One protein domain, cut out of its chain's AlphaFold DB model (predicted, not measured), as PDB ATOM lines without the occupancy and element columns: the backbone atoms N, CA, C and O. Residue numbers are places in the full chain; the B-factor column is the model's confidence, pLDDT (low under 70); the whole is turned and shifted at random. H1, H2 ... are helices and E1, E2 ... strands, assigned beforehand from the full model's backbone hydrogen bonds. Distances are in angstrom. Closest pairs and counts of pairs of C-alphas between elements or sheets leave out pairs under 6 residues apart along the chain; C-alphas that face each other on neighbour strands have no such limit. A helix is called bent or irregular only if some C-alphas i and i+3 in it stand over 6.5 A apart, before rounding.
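This is residues 168 to 270 of the 275 residues of an uncharacterized protein of Bacillus cereus (UniProt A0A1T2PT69). A small sheet of three strands, E1, E3 and E2, lies between a loose group of three helices, H1, H2 and H3, towards one end of the length and two small strand hairpins, E4 with E5 and E6 with E7, towards the other. The short helix H4 sits beside E2 and leads straight into E4, and the E6 and E7 hairpin makes the far end. The printed part has 103 residues with four named helices and seven named strands, in the order H1 E1 H2 H3 E2 E3 H4 E4 E5 E6 E7; each sheet is antiparallel, and the class is mixed, helices and strands. It is compact, with a radius of gyration of the C-alphas of 14.2 A and spans of 40 by 32 by 22 A.

H1, residues 168 to 181, begins with C-alpha 168 at (-35.010, -16.066, -49.785) and is 19.8 A long. E1 is residues 187 to 189. H2, residues 197 to 207, is 17.2 A long and irregular: C-alphas 198 and 201 are 7.3 A apart. H3, residues 210 to 218, is 12.2 A long. E2 is residues 221 to 224, with C-alpha 224 at (-35.476, -4.236, -29.711), and E3 is residues 227 to 230. H4 is residues 237 to 242, E4 243 to 245, E5 252 to 254 and E6 258 to 261. E7, residues 264 to 269, is 12.8 A long and ends with C-alpha 269 at (-44.973, 4.810, -23.924).

E1 and E3 are antiparallel, with N 188 and O 228 at 3.0 A. E2 and E3 form a hairpin, with N 222 and O 229 at 2.8 A. E1, H2 H3, E2 is a split strand-helix-strand unit, its two strands running the same way with E3 between them, and its crossover is right-handed. H1 grazes this sheet with residues 178 to 180. With residues 168 to 172 alone H1 touches H2, closest at the C-alphas of Ile 168 and His 202, 6.4 A. H3 also only grazes the sheet, and H2 is not on it. The closest C-alphas of E2 and H4 are those of Ile 224 and Ile 240, 6.7 A. E4 and E5 form a hairpin, with N 244 and O 253 at 2.9 A, as do E6 and E7, with N 266 and O 259 at 2.8 A. E5 and E6 meet only through their link. Every O i to N i+4 pair is within hydrogen-bond range in H1, H3 and H4; H2 has 3 of 7, and 3 of 8 O i to N i+3 pairs.

The C-alphas of Asp 169 and Lys 270, the two farthest apart, are 40.0 A apart. The printed part has no cut and no long link. Mean pLDDT of the printed part is 83.8; residues 168 to 169 and 194 to 208 are under 70.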
ATOM      1  N   ILE A 168     -35.808 -16.154 -51.015       64.75
ATOM      2  CA  ILE A 168     -35.010 -16.066 -49.785       64.75
ATOM      3  C   ILE A 168     -33.731 -15.241 -49.978       64.75
ATOM      4  O   ILE A 168     -33.478 -14.354 -49.175       64.75
ATOM      5  N   ASP A 169     -32.978 -15.463 -51.052       68.62
ATOM      6  CA  ASP A 169     -31.714 -14.768 -51.318       68.62
ATOM      7  C   ASP A 169     -31.954 -13.286 -51.643       68.62
ATOM      8  O   ASP A 169     -31.245 -12.416 -51.142       68.62
ATOM      9  N   VAL A 170     -33.022 -12.969 -52.388       71.69
ATOM     10  CA  VAL A 170     -33.438 -11.574 -52.633       71.69
ATOM     11  C   VAL A 170     -33.830 -10.881 -51.323       71.69
ATOM     12  O   VAL A 170     -33.443  -9.738 -51.079       71.69
ATOM     13  N   MET A 171     -34.569 -11.571 -50.447       70.69
ATOM     14  CA  MET A 171     -34.907 -11.052 -49.116       70.69
ATOM     15  C   MET A 171     -33.661 -10.855 -48.249       70.69
ATOM     16  O   MET A 171     -33.545  -9.831 -47.577       70.69
ATOM     17  N   ARG A 172     -32.718 -11.803 -48.288       75.12
ATOM     18  CA  ARG A 172     -31.437 -11.716 -47.581       75.12
ATOM     19  C   ARG A 172     -30.670 -10.479 -48.038       75.12
ATOM     20  O   ARG A 172     -30.266  -9.676 -47.204       75.12
ATOM     21  N   GLN A 173     -30.543 -10.268 -49.348       78.00
ATOM     22  CA  GLN A 173     -29.877  -9.094 -49.914       78.00
ATOM     23  C   GLN A 173     -30.549  -7.783 -49.485       78.00
ATOM     24  O   GLN A 173     -29.857  -6.847 -49.093       78.00
ATOM     25  N   GLN A 174     -31.883  -7.713 -49.505       82.06
ATOM     26  CA  GLN A 174     -32.623  -6.525 -49.061       82.06
ATOM     27  C   GLN A 174     -32.426  -6.239 -47.572       82.06
ATOM     28  O   GLN A 174     -32.242  -5.084 -47.193       82.06
ATOM     29  N   PHE A 175     -32.422  -7.277 -46.733       85.19
ATOM     30  CA  PHE A 175     -32.146  -7.136 -45.308       85.19
ATOM     31  C   PHE A 175     -30.717  -6.646 -45.057       85.19
ATOM     32  O   PHE A 175     -30.534  -5.648 -44.365       85.19
ATOM     33  N   ILE A 176     -29.720  -7.282 -45.681       85.00
ATOM     34  CA  ILE A 176     -28.312  -6.875 -45.583       85.00
ATOM     35  C   ILE A 176     -28.143  -5.422 -46.034       85.00
ATOM     36  O   ILE A 176     -27.495  -4.639 -45.343       85.00
ATOM     37  N   LYS A 177     -28.750  -5.043 -47.165       86.62
ATOM     38  CA  LYS A 177     -28.727  -3.668 -47.675       86.62
ATOM     39  C   LYS A 177     -29.307  -2.694 -46.647       86.62
ATOM     40  O   LYS A 177     -28.648  -1.717 -46.310       86.62
ATOM     41  N   LYS A 178     -30.482  -2.998 -46.086       89.81
ATOM     42  CA  LYS A 178     -31.142  -2.136 -45.097       89.81
ATOM     43  C   LYS A 178     -30.327  -1.978 -43.813       89.81
ATOM     44  O   LYS A 178     -30.284  -0.882 -43.271       89.81
ATOM     45  N   VAL A 179     -29.676  -3.045 -43.345       89.88
ATOM     46  CA  VAL A 179     -28.781  -3.010 -42.176       89.88
ATOM     47  C   VAL A 179     -27.563  -2.124 -42.442       89.88
ATOM     48  O   VAL A 179     -27.206  -1.318 -41.588       89.88
ATOM     49  N   LYS A 180     -26.954  -2.228 -43.630       89.12
ATOM     50  CA  LYS A 180     -25.793  -1.409 -44.013       89.12
ATOM     51  C   LYS A 180     -26.133   0.074 -44.184       89.12
ATOM     52  O   LYS A 180     -25.326   0.920 -43.824       89.12
ATOM     53  N   GLU A 181     -27.313   0.383 -44.717       92.00
ATOM     54  CA  GLU A 181     -27.791   1.761 -44.916       92.00
ATOM     55  C   GLU A 181     -28.320   2.417 -43.631       92.00
ATOM     56  O   GLU A 181     -28.533   3.628 -43.611       92.00
ATOM     57  N   LEU A 182     -28.557   1.637 -42.571       93.31
ATOM     58  CA  LEU A 182     -29.105   2.140 -41.316       93.31
ATOM     59  C   LEU A 182     -28.105   3.096 -40.652       93.31
ATOM     60  O   LEU A 182     -26.943   2.728 -40.433       93.31
ATOM     61  N   LYS A 183     -28.554   4.308 -40.316       93.62
ATOM     62  CA  LYS A 183     -27.735   5.291 -39.594       93.62
ATOM     63  C   LYS A 183     -27.823   5.073 -38.087       93.62
ATOM     64  O   LYS A 183     -28.731   4.410 -37.587       93.62
ATOM     65  N   GLU A 184     -26.856   5.612 -37.354       92.06
ATOM     66  CA  GLU A 184     -26.862   5.557 -35.891       92.06
ATOM     67  C   GLU A 184     -28.132   6.196 -35.324       92.06
ATOM     68  O   GLU A 184     -28.592   7.233 -35.799       92.06
ATOM     69  N   GLY A 185     -28.737   5.554 -34.323       89.56
ATOM     70  CA  GLY A 185     -29.985   6.026 -33.728       89.56
ATOM     71  C   GLY A 185     -31.250   5.632 -34.501       89.56
ATOM     72  O   GLY A 185     -32.345   5.672 -33.934       89.56
ATOM     73  N   GLU A 186     -31.129   5.211 -35.763       93.44
ATOM     74  CA  GLU A 186     -32.266   4.776 -36.568       93.44
ATOM     75  C   GLU A 186     -32.678   3.333 -36.265       93.44
ATOM     76  O   GLU A 186     -31.946   2.515 -35.696       93.44
ATOM     77  N   PHE A 187     -33.899   3.006 -36.683       93.38
ATOM     78  CA  PHE A 187     -34.432   1.661 -36.588       93.38
ATOM     79  C   PHE A 187     -35.415   1.361 -37.716       93.38
ATOM     80  O   PHE A 187     -36.035   2.254 -38.290       93.38
ATOM     81  N   PHE A 188     -35.619   0.077 -37.985       91.06
ATOM     82  CA  PHE A 188     -36.636  -0.397 -38.922       91.06
ATOM     83  C   PHE A 188     -37.337  -1.646 -38.385       91.06
ATOM     84  O   PHE A 188     -36.827  -2.348 -37.509       91.06
ATOM     85  N   LYS A 189     -38.525  -1.949 -38.905       87.19
ATOM     86  CA  LYS A 189     -39.204  -3.228 -38.687       87.19
ATOM     87  C   LYS A 189     -38.959  -4.164 -39.854       87.19
ATOM     88  O   LYS A 189     -38.890  -3.757 -41.006       87.19
ATOM     89  N   ILE A 190     -39.015  -5.460 -39.570       78.56
ATOM     90  CA  ILE A 190     -39.019  -6.497 -40.613       78.56
ATOM     91  C   ILE A 190     -40.147  -6.258 -41.621       78.56
ATOM     92  O   ILE A 190     -39.971  -6.496 -42.811       78.56
ATOM     93  N   ILE A 191     -41.319  -5.813 -41.152       75.56
ATOM     94  CA  ILE A 191     -42.461  -5.575 -42.039       75.56
ATOM     95  C   ILE A 191     -42.179  -4.473 -43.066       75.56
ATOM     96  O   ILE A 191     -42.717  -4.548 -44.159       75.56
ATOM     97  N   ASP A 192     -41.260  -3.552 -42.769       75.25
ATOM     98  CA  ASP A 192     -40.846  -2.484 -43.684       75.25
ATOM     99  C   ASP A 192     -39.999  -3.035 -44.854       75.25
ATOM    100  O   ASP A 192     -39.786  -2.357 -45.853       75.25
ATOM    101  N   ILE A 193     -39.532  -4.286 -44.745       72.31
ATOM    102  CA  ILE A 193     -38.815  -5.033 -45.790       72.31
ATOM    103  C   ILE A 193     -39.769  -6.002 -46.520       72.31
ATOM    104  O   ILE A 193     -39.518  -6.405 -47.657       72.31
ATOM    105  N   LYS A 194     -40.893  -6.391 -45.899       64.19
ATOM    106  CA  LYS A 194     -41.833  -7.371 -46.461       64.19
ATOM    107  C   LYS A 194     -42.708  -6.739 -47.545       64.19
ATOM    108  O   LYS A 194     -43.434  -5.791 -47.283       64.19
ATOM    109  N   LYS A 195     -42.733  -7.353 -48.735       56.88
ATOM    110  CA  LYS A 195     -43.685  -7.007 -49.809       56.88
ATOM    111  C   LYS A 195     -44.954  -7.883 -49.832       56.88
ATOM    112  O   LYS A 195     -45.894  -7.532 -50.533       56.88
ATOM    113  N   SER A 196     -45.024  -9.012 -49.102       53.19
ATOM    114  CA  SER A 196     -46.263  -9.816 -48.968       53.19
ATOM    115  C   SER A 196     -46.299 -10.747 -47.734       53.19
ATOM    116  O   SER A 196     -45.299 -10.929 -47.041       53.19
ATOM    117  N   ASN A 197     -47.451 -11.376 -47.449       49.75
ATOM    118  CA  ASN A 197     -47.659 -12.252 -46.276       49.75
ATOM    119  C   ASN A 197     -46.921 -13.606 -46.337       49.75
ATOM    120  O   ASN A 197     -46.577 -14.165 -45.297       49.75
ATOM    121  N   SER A 198     -46.566 -14.097 -47.534       48.56
ATOM    122  CA  SER A 198     -45.762 -15.324 -47.730       48.56
ATOM    123  C   SER A 198     -44.326 -15.219 -47.166       48.56
ATOM    124  O   SER A 198     -43.561 -16.181 -47.227       48.56
ATOM    125  N   PHE A 199     -43.943 -14.055 -46.634       55.31
ATOM    126  CA  PHE A 199     -42.587 -13.709 -46.208       55.31
ATOM    127  C   PHE A 199     -42.257 -14.119 -44.760       55.31
ATOM    128  O   PHE A 199     -41.093 -14.086 -44.370       55.31
ATOM    129  N   ALA A 200     -43.240 -14.476 -43.922       55.59
ATOM    130  CA  ALA A 200     -42.996 -14.671 -42.486       55.59
ATOM    131  C   ALA A 200     -42.107 -15.885 -42.157       55.59
ATOM    132  O   ALA A 200     -41.171 -15.747 -41.374       55.59
ATOM    133  N   ARG A 201     -42.357 -17.043 -42.786       57.78
ATOM    134  CA  ARG A 201     -41.638 -18.300 -42.499       57.78
ATOM    135  C   ARG A 201     -40.177 -18.264 -42.956       57.78
ATOM    136  O   ARG A 201     -39.298 -18.746 -42.257       57.78
ATOM    137  N   HIS A 202     -39.908 -17.649 -44.103       60.94
ATOM    138  CA  HIS A 202     -38.556 -17.566 -44.660       60.94
ATOM    139  C   HIS A 202     -37.639 -16.601 -43.903       60.94
ATOM    140  O   HIS A 202     -36.434 -16.813 -43.875       60.94
ATOM    141  N   PHE A 203     -38.197 -15.562 -43.274       64.75
ATOM    142  CA  PHE A 203     -37.398 -14.582 -42.541       64.75
ATOM    143  C   PHE A 203     -36.797 -15.155 -41.254       64.75
ATOM    144  O   PHE A 203     -35.690 -14.781 -40.890       64.75
ATOM    145  N   TYR A 204     -37.495 -16.088 -40.595       62.88
ATOM    146  CA  TYR A 204     -36.941 -16.809 -39.446       62.88
ATOM    147  C   TYR A 204     -35.636 -17.508 -39.843       62.88
ATOM    148  O   TYR A 204     -34.604 -17.269 -39.229       62.88
ATOM    149  N   ASN A 205     -35.649 -18.257 -40.949       64.19
ATOM    150  CA  ASN A 205     -34.456 -18.947 -41.439       64.19
ATOM    151  C   ASN A 205     -33.296 -17.976 -41.715       64.19
ATOM    152  O   ASN A 205     -32.184 -18.261 -41.299       64.19
ATOM    153  N   ILE A 206     -33.565 -16.814 -42.329       68.81
ATOM    154  CA  ILE A 206     -32.544 -15.785 -42.600       68.81
ATOM    155  C   ILE A 206     -31.929 -15.244 -41.298       68.81
ATOM    156  O   ILE A 206     -30.719 -15.087 -41.210       68.81
ATOM    157  N   LEU A 207     -32.741 -14.968 -40.272       68.31
ATOM    158  CA  LEU A 207     -32.242 -14.439 -38.994       68.31
ATOM    159  C   LEU A 207     -31.377 -15.434 -38.217       68.31
ATOM    160  O   LEU A 207     -30.541 -15.021 -37.419       68.31
ATOM    161  N   HIS A 208     -31.581 -16.731 -38.431       66.19
ATOM    162  CA  HIS A 208     -30.803 -17.778 -37.775       66.19
ATOM    163  C   HIS A 208     -29.547 -18.185 -38.560       66.19
ATOM    164  O   HIS A 208     -28.828 -19.082 -38.132       66.19
ATOM    165  N   GLU A 209     -29.234 -17.514 -39.672       73.06
ATOM    166  CA  GLU A 209     -27.983 -17.728 -40.399       73.06
ATOM    167  C   GLU A 209     -26.796 -17.056 -39.690       73.06
ATOM    168  O   GLU A 209     -26.854 -15.891 -39.288       73.06
ATOM    169  N   ASN A 210     -25.678 -17.779 -39.592       74.31
ATOM    170  CA  ASN A 210     -24.457 -17.299 -38.937       74.31
ATOM    171  C   ASN A 210     -23.936 -15.982 -39.537       74.31
ATOM    172  O   ASN A 210     -23.530 -15.088 -38.796       74.31
ATOM    173  N   GLU A 211     -23.993 -15.834 -40.864       76.88
ATOM    174  CA  GLU A 211     -23.553 -14.621 -41.568       76.88
ATOM    175  C   GLU A 211     -24.373 -13.385 -41.175       76.88
ATOM    176  O   GLU A 211     -23.821 -12.300 -40.998       76.88
ATOM    177  N   ILE A 212     -25.687 -13.546 -40.992       83.06
ATOM    178  CA  ILE A 212     -26.581 -12.454 -40.604       83.06
ATOM    179  C   ILE A 212     -26.347 -12.055 -39.150       83.06
ATOM    180  O   ILE A 212     -26.250 -10.866 -38.850       83.06
ATOM    181  N   ASN A 213     -26.186 -13.030 -38.256       82.56
ATOM    182  CA  ASN A 213     -25.855 -12.752 -36.858       82.56
ATOM    183  C   ASN A 213     -24.504 -12.041 -36.722       82.56
ATOM    184  O   ASN A 213     -24.376 -11.110 -35.926       82.56
ATOM    185  N   LYS A 214     -23.514 -12.433 -37.532       85.75
ATOM    186  CA  LYS A 214     -22.212 -11.765 -37.603       85.75
ATOM    187  C   LYS A 214     -22.349 -10.321 -38.096       85.75
ATOM    188  O   LYS A 214     -21.879  -9.418 -37.414       85.75
ATOM    189  N   LEU A 215     -23.076 -10.090 -39.194       89.00
ATOM    190  CA  LEU A 215     -23.333  -8.745 -39.726       89.00
ATOM    191  C   LEU A 215     -24.009  -7.826 -38.698       89.00
ATOM    192  O   LEU A 215     -23.628  -6.666 -38.568       89.00
ATOM    193  N   LEU A 216     -25.026  -8.319 -37.985       90.94
ATOM    194  CA  LEU A 216     -25.740  -7.530 -36.977       90.94
ATOM    195  C   LEU A 216     -24.810  -7.107 -35.833       90.94
ATOM    196  O   LEU A 216     -24.843  -5.945 -35.432       90.94
ATOM    197  N   LYS A 217     -23.946  -8.018 -35.367       89.44
ATOM    198  CA  LYS A 217     -22.928  -7.717 -34.350       89.44
ATOM    199  C   LYS A 217     -21.906  -6.698 -34.853       89.44
ATOM    200  O   LYS A 217     -21.672  -5.704 -34.180       89.44
ATOM    201  N   GLU A 218     -21.355  -6.899 -36.049       91.06
ATOM    202  CA  GLU A 218     -20.368  -5.991 -36.657       91.06
ATOM    203  C   GLU A 218     -20.916  -4.575 -36.882       91.06
ATOM    204  O   GLU A 218     -20.168  -3.604 -36.840       91.06
ATOM    205  N   GLN A 219     -22.220  -4.445 -37.134       92.50
ATOM    206  CA  GLN A 219     -22.877  -3.163 -37.395       92.50
ATOM    207  C   GLN A 219     -23.541  -2.547 -36.152       92.50
ATOM    208  O   GLN A 219     -24.242  -1.543 -36.297       92.50
ATOM    209  N   ASN A 220     -23.359  -3.128 -34.957       94.94
ATOM    210  CA  ASN A 220     -24.031  -2.714 -33.716       94.94
ATOM    211  C   ASN A 220     -25.561  -2.596 -33.872       94.94
ATOM    212  O   ASN A 220     -26.188  -1.653 -33.381       94.94
ATOM    213  N   VAL A 221     -26.176  -3.544 -34.589       94.94
ATOM    214  CA  VAL A 221     -27.625  -3.581 -34.818       94.94
ATOM    215  C   VAL A 221     -28.280  -4.626 -33.923       94.94
ATOM    216  O   VAL A 221     -28.046  -5.826 -34.054       94.94
ATOM    217  N   TYR A 222     -29.179  -4.164 -33.059       92.88
ATOM    218  CA  TYR A 222     -29.809  -4.963 -32.013       92.88
ATOM    219  C   TYR A 222     -31.314  -5.085 -32.222       92.88
ATOM    220  O   TYR A 222     -31.992  -4.147 -32.656       92.88
ATOM    221  N   ARG A 223     -31.871  -6.249 -31.877       91.00
ATOM    222  CA  ARG A 223     -33.314  -6.481 -31.947       91.00
ATOM    223  C   ARG A 223     -34.003  -5.976 -30.679       91.00
ATOM    224  O   ARG A 223     -34.019  -6.651 -29.657       91.00
ATOM    225  N   ILE A 224     -34.677  -4.835 -30.785       89.81
ATOM    226  CA  ILE A 224     -35.476  -4.236 -29.711       89.81
ATOM    227  C   ILE A 224     -36.961  -4.538 -29.952       89.81
ATOM    228  O   ILE A 224     -37.706  -3.800 -30.607       89.81
ATOM    229  N   GLY A 225     -37.405  -5.693 -29.450       83.69
ATOM    230  CA  GLY A 225     -38.762  -6.206 -29.648       83.69
ATOM    231  C   GLY A 225     -39.060  -6.543 -31.117       83.69
ATOM    232  O   GLY A 225     -38.657  -7.594 -31.619       83.69
ATOM    233  N   SER A 226     -39.807  -5.665 -31.797       84.12
ATOM    234  CA  SER A 226     -40.168  -5.819 -33.225       84.12
ATOM    235  C   SER A 226     -39.297  -4.998 -34.184       84.12
ATOM    236  O   SER A 226     -39.522  -5.036 -35.394       84.12
ATOM    237  N   TYR A 227     -38.327  -4.263 -33.642       89.88
ATOM    238  CA  TYR A 227     -37.463  -3.345 -34.373       89.88
ATOM    239  C   TYR A 227     -36.014  -3.834 -34.372       89.88
ATOM    240  O   TYR A 227     -35.587  -4.491 -33.427       89.88
ATOM    241  N   TYR A 228     -35.274  -3.466 -35.412       92.75
ATOM    242  CA  TYR A 228     -33.818  -3.538 -35.487       92.75
ATOM    243  C   TYR A 228     -33.291  -2.120 -35.346       92.75
ATOM    244  O   TYR A 228     -33.677  -1.262 -36.137       92.75
ATOM    245  N   TYR A 229     -32.482  -1.877 -34.324       94.81
ATOM    246  CA  TYR A 229     -31.984  -0.564 -33.931       94.81
ATOM    247  C   TYR A 229     -30.463  -0.533 -34.033       94.81
ATOM    248  O   TYR A 229     -29.818  -1.451 -33.528       94.81
ATOM    249  N   LYS A 230     -29.901   0.512 -34.648       95.81
ATOM    250  CA  LYS A 230     -28.450   0.710 -34.706       95.81
ATOM    251  C   LYS A 230     -27.983   1.568 -33.539       95.81
ATOM    252  O   LYS A 230     -28.339   2.744 -33.450       95.81
ATOM    253  N   SER A 231     -27.182   0.972 -32.664       93.62
ATOM    254  CA  SER A 231     -26.548   1.689 -31.564       93.62
ATOM    255  C   SER A 231     -25.205   2.268 -32.001       93.62
ATOM    256  O   SER A 231     -24.519   1.714 -32.855       93.62
ATOM    257  N   ASN A 232     -24.832   3.378 -31.375       92.31
ATOM    258  CA  ASN A 232     -23.502   3.973 -31.470       92.31
ATOM    259  C   ASN A 232     -22.460   3.235 -30.611       92.31
ATOM    260  O   ASN A 232     -21.265   3.468 -30.761       92.31
ATOM    261  N   LYS A 233     -22.895   2.355 -29.701       92.19
ATOM    262  CA  LYS A 233     -22.021   1.573 -28.827       92.19
ATOM    263  C   LYS A 233     -22.399   0.096 -28.836       92.19
ATOM    264  O   LYS A 233     -23.485  -0.291 -29.271       92.19
ATOM    265  N   VAL A 234     -21.492  -0.735 -28.333       93.44
ATOM    266  CA  VAL A 234     -21.804  -2.138 -28.061       93.44
ATOM    267  C   VAL A 234     -22.755  -2.199 -26.867       93.44
ATOM    268  O   VAL A 234     -22.496  -1.555 -25.851       93.44
ATOM    269  N   LEU A 235     -23.864  -2.927 -27.007       91.44
ATOM    270  CA  LEU A 235     -24.856  -3.109 -25.946       91.44
ATOM    271  C   LEU A 235     -24.782  -4.531 -25.394       91.44
ATOM    272  O   LEU A 235     -24.708  -5.497 -26.154       91.44
ATOM    273  N   SER A 236     -24.847  -4.646 -24.072       92.00
ATOM    274  CA  SER A 236     -25.028  -5.921 -23.378       92.00
ATOM    275  C   SER A 236     -26.466  -6.434 -23.512       92.00
ATOM    276  O   SER A 236     -27.404  -5.661 -23.723       92.00
ATOM    277  N   ASP A 237     -26.672  -7.740 -23.325       88.56
ATOM    278  CA  ASP A 237     -28.017  -8.336 -23.335       88.56
ATOM    279  C   ASP A 237     -28.948  -7.700 -22.284       88.56
ATOM    280  O   ASP A 237     -30.146  -7.532 -22.537       88.56
ATOM    281  N   GLN A 238     -28.392  -7.270 -21.145       90.44
ATOM    282  CA  GLN A 238     -29.127  -6.558 -20.101       90.44
ATOM    283  C   GLN A 238     -29.631  -5.198 -20.601       90.44
ATOM    284  O   GLN A 238     -30.838  -4.948 -20.556       90.44
ATOM    285  N   GLU A 239     -28.754  -4.371 -21.180       91.31
ATOM    286  CA  GLU A 239     -29.130  -3.069 -21.754       91.31
ATOM    287  C   GLU A 239     -30.173  -3.232 -22.873       91.31
ATOM    288  O   GLU A 239     -31.137  -2.474 -22.961       91.31
ATOM    289  N   ILE A 240     -30.031  -4.254 -23.721       90.94
ATOM    290  CA  ILE A 240     -30.992  -4.553 -24.795       90.94
ATOM    291  C   ILE A 240     -32.372  -4.890 -24.210       90.94
ATOM    292  O   ILE A 240     -33.402  -4.465 -24.750       90.94
ATOM    293  N   SER A 241     -32.415  -5.649 -23.111       89.81
ATOM    294  CA  SER A 241     -33.664  -6.068 -22.464       89.81
ATOM    295  C   SER A 241     -34.442  -4.892 -21.853       89.81
ATOM    296  O   SER A 241     -35.681  -4.880 -21.878       89.81
ATOM    297  N   GLU A 242     -33.704  -3.878 -21.402       93.19
ATOM    298  CA  GLU A 242     -34.167  -2.649 -20.759       93.19
ATOM    299  C   GLU A 242     -34.636  -1.577 -21.753       93.19
ATOM    300  O   GLU A 242     -35.262  -0.582 -21.374       93.19
ATOM    301  N   LEU A 243     -34.413  -1.790 -23.050       93.69
ATOM    302  CA  LEU A 243     -34.779  -0.854 -24.104       93.69
ATOM    303  C   LEU A 243     -36.076  -1.246 -24.829       93.69
ATOM    304  O   LEU A 243     -36.395  -2.415 -25.095       93.69
ATOM    305  N   ARG A 244     -36.861  -0.226 -25.196       93.44
ATOM    306  CA  ARG A 244     -38.091  -0.348 -25.995       93.44
ATOM    307  C   ARG A 244     -38.283   0.860 -26.912       93.44
ATOM    308  O   ARG A 244     -37.968   1.989 -26.552       93.44
ATOM    309  N   ILE A 245     -38.880   0.631 -28.085       93.56
ATOM    310  CA  ILE A 245     -39.251   1.692 -29.036       93.56
ATOM    311  C   ILE A 245     -40.765   1.894 -29.025       93.56
ATOM    312  O   ILE A 245     -41.538   0.958 -29.252       93.56
ATOM    313  N   CYS A 246     -41.195   3.137 -28.802       92.44
ATOM    314  CA  CYS A 246     -42.610   3.488 -28.808       92.44
ATOM    315  C   CYS A 246     -43.193   3.408 -30.224       92.44
ATOM    316  O   CYS A 246     -42.711   4.048 -31.159       92.44
ATOM    317  N   SER A 247     -44.293   2.670 -30.383       90.69
ATOM    318  CA  SER A 247     -44.967   2.501 -31.673       90.69
ATOM    319  C   SER A 247     -45.554   3.797 -32.240       90.69
ATOM    320  O   SER A 247     -45.633   3.901 -33.465       90.69
ATOM    321  N   LYS A 248     -45.902   4.765 -31.373       91.31
ATOM    322  CA  LYS A 248     -46.510   6.060 -31.725       91.31
ATOM    323  C   LYS A 248     -45.468   7.158 -31.958       91.31
ATOM    324  O   LYS A 248     -45.352   7.630 -33.077       91.31
ATOM    325  N   CYS A 249     -44.689   7.540 -30.939       93.00
ATOM    326  CA  CYS A 249     -43.716   8.637 -31.068       93.00
ATOM    327  C   CYS A 249     -42.355   8.230 -31.637       93.00
ATOM    328  O   CYS A 249     -41.508   9.100 -31.791       93.00
ATOM    329  N   LYS A 250     -42.126   6.938 -31.919       91.31
ATOM    330  CA  LYS A 250     -40.901   6.464 -32.584       91.31
ATOM    331  C   LYS A 250     -39.608   6.784 -31.815       91.31
ATOM    332  O   LYS A 250     -38.547   6.874 -32.411       91.31
ATOM    333  N   LYS A 251     -39.687   6.910 -30.485       92.88
ATOM    334  CA  LYS A 251     -38.525   7.124 -29.605       92.88
ATOM    335  C   LYS A 251     -38.093   5.827 -28.926       92.88
ATOM    336  O   LYS A 251     -38.952   5.077 -28.446       92.88
ATOM    337  N   LEU A 252     -36.780   5.598 -28.880       93.75
ATOM    338  CA  LEU A 252     -36.131   4.597 -28.035       93.75
ATOM    339  C   LEU A 252     -36.101   5.113 -26.593       93.75
ATOM    340  O   LEU A 252     -35.714   6.255 -26.356       93.75
ATOM    341  N   MET A 253     -36.563   4.308 -25.641       94.12
ATOM    342  CA  MET A 253     -36.631   4.681 -24.228       94.12
ATOM    343  C   MET A 253     -36.439   3.452 -23.336       94.12
ATOM    344  O   MET A 253     -36.673   2.320 -23.767       94.12
ATOM    345  N   HIS A 254     -36.102   3.699 -22.072       94.69
ATOM    346  CA  HIS A 254     -36.079   2.672 -21.035       94.69
ATOM    347  C   HIS A 254     -37.480   2.077 -20.797       94.69
ATOM    348  O   HIS A 254     -38.487   2.797 -20.874       94.69
ATOM    349  N   VAL A 255     -37.557   0.779 -20.489       92.06
ATOM    350  CA  VAL A 255     -38.797   0.013 -20.252       92.06
ATOM    351  C   VAL A 255     -39.716   0.636 -19.199       92.06
ATOM    352  O   VAL A 255     -40.937   0.537 -19.316       92.06
ATOM    353  N   GLU A 256     -39.170   1.346 -18.214       92.81
ATOM    354  CA  GLU A 256     -39.932   2.072 -17.185       92.81
ATOM    355  C   GLU A 256     -40.857   3.149 -17.757       92.81
ATOM    356  O   GLU A 256     -41.871   3.500 -17.150       92.81
ATOM    357  N   ASN A 257     -40.565   3.652 -18.958       93.12
ATOM    358  CA  ASN A 257     -41.408   4.617 -19.658       93.12
ATOM    359  C   ASN A 257     -42.617   3.969 -20.349       93.12
ATOM    360  O   ASN A 257     -43.372   4.657 -21.041       93.12
ATOM    361  N   PHE A 258     -42.834   2.664 -20.170       92.62
ATOM    362  CA  PHE A 258     -43.943   1.910 -20.745       92.62
ATOM    363  C   PHE A 258     -44.841   1.324 -19.653       92.62
ATOM    364  O   PHE A 258     -44.404   0.995 -18.554       92.62
ATOM    365  N   HIS A 259     -46.129   1.181 -19.961       89.69
ATOM    366  CA  HIS A 259     -47.046   0.441 -19.095       89.69
ATOM    367  C   HIS A 259     -46.760  -1.060 -19.193       89.69
ATOM    368  O   HIS A 259     -46.547  -1.568 -20.295       89.69
ATOM    369  N   LYS A 260     -46.814  -1.772 -18.065       89.31
ATOM    370  CA  LYS A 260     -46.661  -3.231 -17.982       89.31
ATOM    371  C   LYS A 260     -48.010  -3.860 -17.616       89.31
ATOM    372  O   LYS A 260     -48.708  -3.355 -16.744       89.31
ATOM    373  N   THR A 261     -48.399  -4.934 -18.299       85.69
ATOM    374  CA  THR A 261     -49.607  -5.727 -17.994       85.69
ATOM    375  C   THR A 261     -49.280  -7.199 -18.209       85.69
ATOM    376  O   THR A 261     -48.767  -7.532 -19.276       85.69
ATOM    377  N   ASN A 262     -49.557  -8.068 -17.233       78.00
ATOM    378  CA  ASN A 262     -49.282  -9.514 -17.296       78.00
ATOM    379  C   ASN A 262     -47.871  -9.815 -17.839       78.00
ATOM    380  O   ASN A 262     -47.704 -10.500 -18.846       78.00
ATOM    381  N   ASN A 263     -46.857  -9.190 -17.230       81.44
ATOM    382  CA  ASN A 263     -45.441  -9.267 -17.618       81.44
ATOM    383  C   ASN A 263     -45.061  -8.774 -19.024       81.44
ATOM    384  O   ASN A 263     -43.891  -8.844 -19.398       81.44
ATOM    385  N   LYS A 264     -45.984  -8.180 -19.783       84.62
ATOM    386  CA  LYS A 264     -45.701  -7.609 -21.104       84.62
ATOM    387  C   LYS A 264     -45.790  -6.088 -21.075       84.62
ATOM    388  O   LYS A 264     -46.785  -5.511 -20.635       84.62
ATOM    389  N   TYR A 265     -44.757  -5.428 -21.592       88.06
ATOM    390  CA  TYR A 265     -44.801  -3.989 -21.838       88.06
ATOM    391  C   TYR A 265     -45.726  -3.686 -23.018       88.06
ATOM    392  O   TYR A 265     -45.707  -4.371 -24.043       88.06
ATOM    393  N   LYS A 266     -46.548  -2.647 -22.881       89.25
ATOM    394  CA  LYS A 266     -47.377  -2.135 -23.972       89.25
ATOM    395  C   LYS A 266     -46.495  -1.537 -25.073       89.25
ATOM    396  O   LYS A 266     -45.384  -1.089 -24.825       89.25
ATOM    397  N   SER A 267     -47.017  -1.477 -26.298       89.19
ATOM    398  CA  SER A 267     -46.275  -0.964 -27.460       89.19
ATOM    399  C   SER A 267     -46.088   0.561 -27.476       89.19
ATOM    400  O   SER A 267     -45.270   1.065 -28.240       89.19
ATOM    401  N   GLN A 268     -46.854   1.302 -26.672       92.12
ATOM    402  CA  GLN A 268     -46.817   2.763 -26.583       92.12
ATOM    403  C   GLN A 268     -46.294   3.189 -25.208       92.12
ATOM    404  O   GLN A 268     -46.655   2.576 -24.200       92.12
ATOM    405  N   CYS A 269     -45.475   4.243 -25.172       93.19
ATOM    406  CA  CYS A 269     -44.973   4.810 -23.924       93.19
ATOM    407  C   CYS A 269     -46.093   5.498 -23.127       93.19
ATOM    408  O   CYS A 269     -47.129   5.871 -23.686       93.19
ATOM    409  N   LYS A 270     -45.849   5.714 -21.831       93.56
ATOM    410  CA  LYS A 270     -46.772   6.349 -20.877       93.56
ATOM    411  C   LYS A 270     -47.278   7.720 -21.344       93.56
ATOM    412  O   LYS A 270     -48.432   8.051 -21.127       93.56
TER     413      LYS A 270